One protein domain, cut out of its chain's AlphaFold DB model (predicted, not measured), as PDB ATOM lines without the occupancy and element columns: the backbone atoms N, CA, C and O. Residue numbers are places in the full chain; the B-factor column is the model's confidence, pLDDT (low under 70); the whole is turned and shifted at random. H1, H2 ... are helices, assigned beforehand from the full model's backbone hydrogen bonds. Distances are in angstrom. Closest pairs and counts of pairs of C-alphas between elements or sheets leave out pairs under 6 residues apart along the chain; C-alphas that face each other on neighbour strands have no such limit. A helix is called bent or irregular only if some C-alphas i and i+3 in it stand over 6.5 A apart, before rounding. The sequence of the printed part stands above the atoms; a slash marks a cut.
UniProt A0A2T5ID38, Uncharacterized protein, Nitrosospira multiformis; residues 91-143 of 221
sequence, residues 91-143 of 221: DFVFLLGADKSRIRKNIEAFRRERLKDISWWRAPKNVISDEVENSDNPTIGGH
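What this domain is: This is residues 91 to 143 of the 221 residues of an uncharacterized protein of Nitrosospira multiformis (UniProt A0A2T5ID38). Two helices of equal length, H1 and H2, pack on each other as a steep V, with their closest approach near the short link that joins them. An unnamed stretch, residues 91 to 99, leads into H1 and turns at the end of H1 away from that link, while residues 134 to 143 make a loop after H2. The printed part has 53 residues with two named helices, H1 then H2 along the chain, and no named strand; the class is all helix. The whole is compact, with a radius of gyration of the C-alphas of 11.2 A, and its outline is elongated, spanning 33 by 18 by 15 A.

Where its parts are: H1 is residues 100 to 113, 20.0 A from first to last C-alpha, and begins at C-alpha 100, (15.067, -50.932, 39.123). H2 is residues 120 to 133, 20.2 A long, and ends at C-alpha 133, (15.936, -36.578, 29.398). H2 is irregular: C-alphas 121 and 124 are 7.5 A apart, against about 5 A in a regular helix.

How they stand to each other: H1 and H2 touch, with 13 pairs of C-alphas within 8 A. Their closest C-alphas, those of Arg 111 and Trp 120, are 5.3 A apart. Their centres are 9.5 A apart. They run opposite ways at a steep tilt of 52 degrees. Every O i to N i+4 pair is within hydrogen-bond range in H1, and 8 of 10 are in H2.

The domain as a whole: The two C-alphas farthest apart, those of Lys 116 and Pro 138, are 33.3 A from each other. The printed part has no cut, and the link from H1 to H2 is short, with 6 residues. The mean pLDDT of the printed part is 85.6; residues 115, 116, 118 and 135 are under 70.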
ATOM      1  N   ASP A  91      30.576 -48.847  45.820       83.44
ATOM      2  CA  ASP A  91      29.780 -49.177  44.643       83.44
ATOM      3  C   ASP A  91      28.279 -49.294  44.937       83.44
ATOM      4  O   ASP A  91      27.497 -49.449  43.990       83.44
ATOM      5  N   PHE A  92      27.866 -49.144  46.198       89.50
ATOM      6  CA  PHE A  92      26.479 -49.278  46.617       89.50
ATOM      7  C   PHE A  92      25.544 -48.319  45.884       89.50
ATOM      8  O   PHE A  92      25.764 -47.108  45.808       89.50
ATOM      9  N   VAL A  93      24.451 -48.873  45.360       92.06
ATOM     10  CA  VAL A  93      23.362 -48.100  44.767       92.06
ATOM     11  C   VAL A  93      22.038 -48.693  45.210       92.06
ATOM     12  O   VAL A  93      21.686 -49.821  44.847       92.06
ATOM     13  N   PHE A  94      21.267 -47.881  45.924       93.75
ATOM     14  CA  PHE A  94      19.889 -48.194  46.250       93.75
ATOM     15  C   PHE A  94      18.933 -47.502  45.280       93.75
ATOM     16  O   PHE A  94      19.029 -46.297  45.054       93.75
ATOM     17  N   LEU A  95      18.024 -48.274  44.688       94.38
ATOM     18  CA  LEU A  95      17.072 -47.796  43.687       94.38
ATOM     19  C   LEU A  95      15.650 -48.012  44.195       94.38
ATOM     20  O   LEU A  95      15.334 -49.088  44.703       94.38
ATOM     21  N   LEU A  96      14.805 -47.008  43.990       93.19
ATOM     22  CA  LEU A  96      13.372 -47.031  44.271       93.19
ATOM     23  C   LEU A  96      12.571 -46.920  42.972       93.19
ATOM     24  O   LEU A  96      13.074 -46.396  41.979       93.19
ATOM     25  N   GLY A  97      11.315 -47.357  43.009       90.12
ATOM     26  CA  GLY A  97      10.348 -47.168  41.933       90.12
ATOM     27  C   GLY A  97      10.334 -48.288  40.892       90.12
ATOM     28  O   GLY A  97      10.728 -49.429  41.150       90.12
ATOM     29  N   ALA A  98       9.825 -47.958  39.705       86.81
ATOM     30  CA  ALA A  98       9.742 -48.876  38.574       86.81
ATOM     31  C   ALA A  98      11.125 -49.126  37.941       86.81
ATOM     32  O   ALA A  98      12.077 -48.382  38.165       86.81
ATOM     33  N   ASP A  99      11.247 -50.189  37.143       89.12
ATOM     34  CA  ASP A  99      12.422 -50.453  36.297       89.12
ATOM     35  C   ASP A  99      13.790 -50.575  37.001       89.12
ATOM     36  O   ASP A  99      14.832 -50.552  36.338       89.12
ATOM     37  N   LYS A 100      13.827 -50.803  38.321       92.81
ATOM     38  CA  LYS A 100      15.067 -50.932  39.123       92.81
ATOM     39  C   LYS A 100      16.119 -51.840  38.478       92.81
ATOM     40  O   LYS A 100      17.295 -51.490  38.427       92.81
ATOM     41  N   SER A 101      15.702 -52.982  37.932       92.88
ATOM     42  CA  SER A 101      16.592 -53.938  37.258       92.88
ATOM     43  C   SER A 101      17.226 -53.379  35.983       92.88
ATOM     44  O   SER A 101      18.395 -53.648  35.711       92.88
ATOM     45  N   ARG A 102      16.475 -52.607  35.191       92.88
ATOM     46  CA  ARG A 102      16.963 -51.985  33.953       92.88
ATOM     47  C   ARG A 102      17.934 -50.853  34.276       92.88
ATOM     48  O   ARG A 102      19.046 -50.839  33.755       92.88
ATOM     49  N   ILE A 103      17.560 -49.985  35.215       93.88
ATOM     50  CA  ILE A 103      18.414 -48.893  35.693       93.88
ATOM     51  C   ILE A 103      19.718 -49.431  36.282       93.88
ATOM     52  O   ILE A 103      20.795 -48.951  35.934       93.88
ATOM     53  N   ARG A 104      19.657 -50.481  37.109       95.25
ATOM     54  CA  ARG A 104      20.855 -51.123  37.665       95.25
ATOM     55  C   ARG A 104      21.790 -51.639  36.569       95.25
ATOM     56  O   ARG A 104      22.977 -51.329  36.602       95.25
ATOM     57  N   LYS A 105      21.258 -52.339  35.561       94.38
ATOM     58  CA  LYS A 105      22.052 -52.804  34.407       94.38
ATOM     59  C   LYS A 105      22.727 -51.649  33.666       94.38
ATOM     60  O   LYS A 105      23.892 -51.780  33.297       94.38
ATOM     61  N   ASN A 106      22.030 -50.528  33.487       93.06
ATOM     62  CA  ASN A 106      22.581 -49.336  32.838       93.06
ATOM     63  C   ASN A 106      23.713 -48.709  33.669       93.06
ATOM     64  O   ASN A 106      24.749 -48.346  33.115       93.06
ATOM     65  N   ILE A 107      23.569 -48.647  34.998       93.44
ATOM     66  CA  ILE A 107      24.621 -48.163  35.909       93.44
ATOM     67  C   ILE A 107      25.858 -49.055  35.826       93.44
ATOM     68  O   ILE A 107      26.976 -48.559  35.695       93.44
ATOM     69  N   GLU A 108      25.672 -50.369  35.871       92.31
ATOM     70  CA  GLU A 108      26.774 -51.320  35.758       92.31
ATOM     71  C   GLU A 108      27.451 -51.260  34.382       92.31
ATOM     72  O   GLU A 108      28.676 -51.325  34.303       92.31
ATOM     73  N   ALA A 109      26.682 -51.107  33.298       91.44
ATOM     74  CA  ALA A 109      27.224 -50.929  31.952       91.44
ATOM     75  C   ALA A 109      28.070 -49.654  31.860       91.44
ATOM     76  O   ALA A 109      29.233 -49.726  31.462       91.44
ATOM     77  N   PHE A 110      27.543 -48.525  32.347       90.06
ATOM     78  CA  PHE A 110      28.270 -47.257  32.403       90.06
ATOM     79  C   PHE A 110      29.572 -47.385  33.206       90.06
ATOM     80  O   PHE A 110      30.623 -46.899  32.791       90.06
ATOM     81  N   ARG A 111      29.524 -48.070  34.356       89.81
ATOM     82  CA  ARG A 111      30.704 -48.343  35.191       89.81
ATOM     83  C   ARG A 111      31.742 -49.195  34.460       89.81
ATOM     84  O   ARG A 111      32.925 -48.871  34.534       89.81
ATOM     85  N   ARG A 112      31.327 -50.250  33.747       87.75
ATOM     86  CA  ARG A 112      32.231 -51.124  32.974       87.75
ATOM     87  C   ARG A 112      32.932 -50.375  31.844       87.75
ATOM     88  O   ARG A 112      34.134 -50.538  31.667       87.75
ATOM     89  N   GLU A 113      32.212 -49.520  31.128       84.94
ATOM     90  CA  GLU A 113      32.774 -48.703  30.043       84.94
ATOM     91  C   GLU A 113      33.794 -47.662  30.531       84.94
ATOM     92  O   GLU A 113      34.598 -47.160  29.744       84.94
ATOM     93  N   ARG A 114      33.765 -47.324  31.826       78.56
ATOM     94  CA  ARG A 114      34.569 -46.254  32.433       78.56
ATOM     95  C   ARG A 114      35.392 -46.710  33.635       78.56
ATOM     96  O   ARG A 114      35.675 -45.912  34.529       78.56
ATOM     97  N   LEU A 115      35.768 -47.990  33.669       69.69
ATOM     98  CA  LEU A 115      36.618 -48.556  34.718       69.69
ATOM     99  C   LEU A 115      37.842 -47.648  34.955       69.69
ATOM    100  O   LEU A 115      38.657 -47.466  34.055       69.69
ATOM    101  N   LYS A 116      37.967 -47.116  36.182       63.91
ATOM    102  CA  LYS A 116      39.065 -46.248  36.673       63.91
ATOM    103  C   LYS A 116      39.059 -44.772  36.227       63.91
ATOM    104  O   LYS A 116      40.039 -44.077  36.478       63.91
ATOM    105  N   ASP A 117      37.982 -44.265  35.631       72.50
ATOM    106  CA  ASP A 117      37.786 -42.816  35.437       72.50
ATOM    107  C   ASP A 117      37.109 -42.184  36.675       72.50
ATOM    108  O   ASP A 117      36.275 -42.812  37.329       72.50
ATOM    109  N   ILE A 118      37.401 -40.907  36.960       66.38
ATOM    110  CA  ILE A 118      36.693 -40.062  37.940       66.38
ATOM    111  C   ILE A 118      35.176 -40.107  37.712       66.38
ATOM    112  O   ILE A 118      34.403 -39.916  38.643       66.38
ATOM    113  N   SER A 119      34.711 -40.372  36.492       71.19
ATOM    114  CA  SER A 119      33.279 -40.470  36.207       71.19
ATOM    115  C   SER A 119      32.608 -41.786  36.647       71.19
ATOM    116  O   SER A 119      31.379 -41.858  36.614       71.19
ATOM    117  N   TRP A 120      33.358 -42.796  37.114       82.75
ATOM    118  CA  TRP A 120      32.818 -44.107  37.514       82.75
ATOM    119  C   TRP A 120      31.792 -44.015  38.658       82.75
ATOM    120  O   TRP A 120      30.696 -44.571  38.557       82.75
ATOM    121  N   TRP A 121      32.091 -43.250  39.714       82.38
ATOM    122  CA  TRP A 121      31.184 -43.087  40.863       82.38
ATOM    123  C   TRP A 121      29.942 -42.254  40.517       82.38
ATOM    124  O   TRP A 121      28.931 -42.309  41.212       82.38
ATOM    125  N   ARG A 122      29.981 -41.519  39.398       84.19
ATOM    126  CA  ARG A 122      28.873 -40.690  38.901       84.19
ATOM    127  C   ARG A 122      27.887 -41.455  38.023       84.19
ATOM    128  O   ARG A 122      26.913 -40.864  37.560       84.19
ATOM    129  N   ALA A 123      28.115 -42.749  37.797       89.94
ATOM    130  CA  ALA A 123      27.251 -43.580  36.968       89.94
ATOM    131  C   ALA A 123      25.757 -43.493  37.350       89.94
ATOM    132  O   ALA A 123      24.961 -43.266  36.441       89.94
ATOM    133  N   PRO A 124      25.348 -43.562  38.639       91.25
ATOM    134  CA  PRO A 124      23.933 -43.447  39.002       91.25
ATOM    135  C   PRO A 124      23.316 -42.122  38.555       91.25
ATOM    136  O   PRO A 124      22.271 -42.112  37.914       91.25
ATOM    137  N   LYS A 125      24.002 -41.005  38.817       89.12
ATOM    138  CA  LYS A 125      23.537 -39.674  38.416       89.12
ATOM    139  C   LYS A 125      23.396 -39.566  36.896       89.12
ATOM    140  O   LYS A 125      22.375 -39.076  36.425       89.12
ATOM    141  N   ASN A 126      24.402 -40.006  36.140       87.50
ATOM    142  CA  ASN A 126      24.391 -39.891  34.680       87.50
ATOM    143  C   ASN A 126      23.286 -40.745  34.058       87.50
ATOM    144  O   ASN A 126      22.570 -40.259  33.192       87.50
ATOM    145  N   VAL A 127      23.113 -41.981  34.537       90.88
ATOM    146  CA  VAL A 127      22.048 -42.867  34.057       90.88
ATOM    147  C   VAL A 127      20.680 -42.268  34.360       90.88
ATOM    148  O   VAL A 127      19.876 -42.153  33.449       90.88
ATOM    149  N   ILE A 128      20.417 -41.807  35.587       90.44
ATOM    150  CA  ILE A 128      19.129 -41.166  35.902       90.44
ATOM    151  C   ILE A 128      18.927 -39.877  35.093       90.44
ATOM    152  O   ILE A 128      17.813 -39.603  34.662       90.44
ATOM    153  N   SER A 129      19.983 -39.092  34.851       87.31
ATOM    154  CA  SER A 129      19.889 -37.896  34.004       87.31
ATOM    155  C   SER A 129      19.490 -38.242  32.574       87.31
ATOM    156  O   SER A 129      18.576 -37.612  32.050       87.31
ATOM    157  N   ASP A 130      20.140 -39.245  31.975       87.50
ATOM    158  CA  ASP A 130      19.827 -39.721  30.627       87.50
ATOM    159  C   ASP A 130      18.374 -40.257  30.579       87.50
ATOM    160  O   ASP A 130      17.638 -39.976  29.643       87.50
ATOM    161  N   GLU A 131      17.911 -40.970  31.611       88.94
ATOM    162  CA  GLU A 131      16.538 -41.507  31.690       88.94
ATOM    163  C   GLU A 131      15.463 -40.427  31.850       88.94
ATOM    164  O   GLU A 131      14.375 -40.578  31.312       88.94
ATOM    165  N   VAL A 132      15.754 -39.344  32.575       86.62
ATOM    166  CA  VAL A 132      14.837 -38.200  32.721       86.62
ATOM    167  C   VAL A 132      14.779 -37.362  31.439       86.62
ATOM    168  O   VAL A 132      13.747 -36.766  31.145       86.62
ATOM    169  N   GLU A 133      15.878 -37.288  30.684       81.12
ATOM    170  CA  GLU A 133      15.936 -36.578  29.398       81.12
ATOM    171  C   GLU A 133      15.298 -37.383  28.251       81.12
ATOM    172  O   GLU A 133      14.775 -36.794  27.305       81.12
ATOM    173  N   ASN A 134      15.296 -38.714  28.343       78.38
ATOM    174  CA  ASN A 134      14.660 -39.592  27.366       78.38
ATOM    175  C   ASN A 134      13.143 -39.679  27.602       78.38
ATOM    176  O   ASN A 134      12.676 -40.368  28.504       78.38
ATOM    177  N   SER A 135      12.358 -39.050  26.725       63.16
ATOM    178  CA  SER A 135      10.886 -39.038  26.786       63.16
ATOM    179  C   SER A 135      10.214 -40.399  26.568       63.16
ATOM    180  O   SER A 135       9.003 -40.516  26.736       63.16
ATOM    181  N   ASP A 136      10.975 -41.418  26.171       76.31
ATOM    182  CA  ASP A 136      10.443 -42.723  25.773       76.31
ATOM    183  C   ASP A 136      10.077 -43.619  26.966       76.31
ATOM    184  O   ASP A 136       9.445 -44.662  26.783       76.31
ATOM    185  N   ASN A 137      10.443 -43.234  28.196       74.38
ATOM    186  CA  ASN A 137      10.046 -43.967  29.393       74.38
ATOM    187  C   ASN A 137       8.816 -43.321  30.061       74.38
ATOM    188  O   ASN A 137       8.952 -42.303  30.736       74.38
ATOM    189  N   PRO A 138       7.624 -43.939  29.988       80.06
ATOM    190  CA  PRO A 138       6.410 -43.361  30.565       80.06
ATOM    191  C   PRO A 138       6.395 -43.357  32.104       80.06
ATOM    192  O   PRO A 138       5.506 -42.752  32.700       80.06
ATOM    193  N   THR A 139       7.332 -44.051  32.759       84.19
ATOM    194  CA  THR A 139       7.362 -44.207  34.225       84.19
ATOM    195  C   THR A 139       8.376 -43.301  34.925       84.19
ATOM    196  O   THR A 139       8.310 -43.152  36.146       84.19
ATOM    197  N   ILE A 140       9.294 -42.681  34.177       84.12
ATOM    198  CA  ILE A 140      10.321 -41.771  34.695       84.12
ATOM    199  C   ILE A 140      10.093 -40.399  34.063       84.12
ATOM    200  O   ILE A 140      10.032 -40.270  32.849       84.12
ATOM    201  N   GLY A 141       9.965 -39.362  34.889       83.62
ATOM    202  CA  GLY A 141       9.733 -38.001  34.415       83.62
ATOM    203  C   GLY A 141      10.139 -36.944  35.436       83.62
ATOM    204  O   GLY A 141      10.716 -37.248  36.481       83.62
ATOM    205  N   GLY A 142       9.823 -35.684  35.134       86.94
ATOM    206  CA  GLY A 142      10.162 -34.542  35.981       86.94
ATOM    207  C   GLY A 142      11.595 -34.058  35.770       86.94
ATOM    208  O   GLY A 142      12.067 -33.953  34.640       86.94
ATOM    209  N   HIS A 143      12.285 -33.720  36.860       86.69
ATOM    210  CA  HIS A 143      13.628 -33.148  36.811       86.69
ATOM    211  C   HIS A 143      14.547 -33.794  37.843       86.69
ATOM    212  O   HIS A 143      14.144 -34.062  38.973       86.69
TER     213      HIS A 143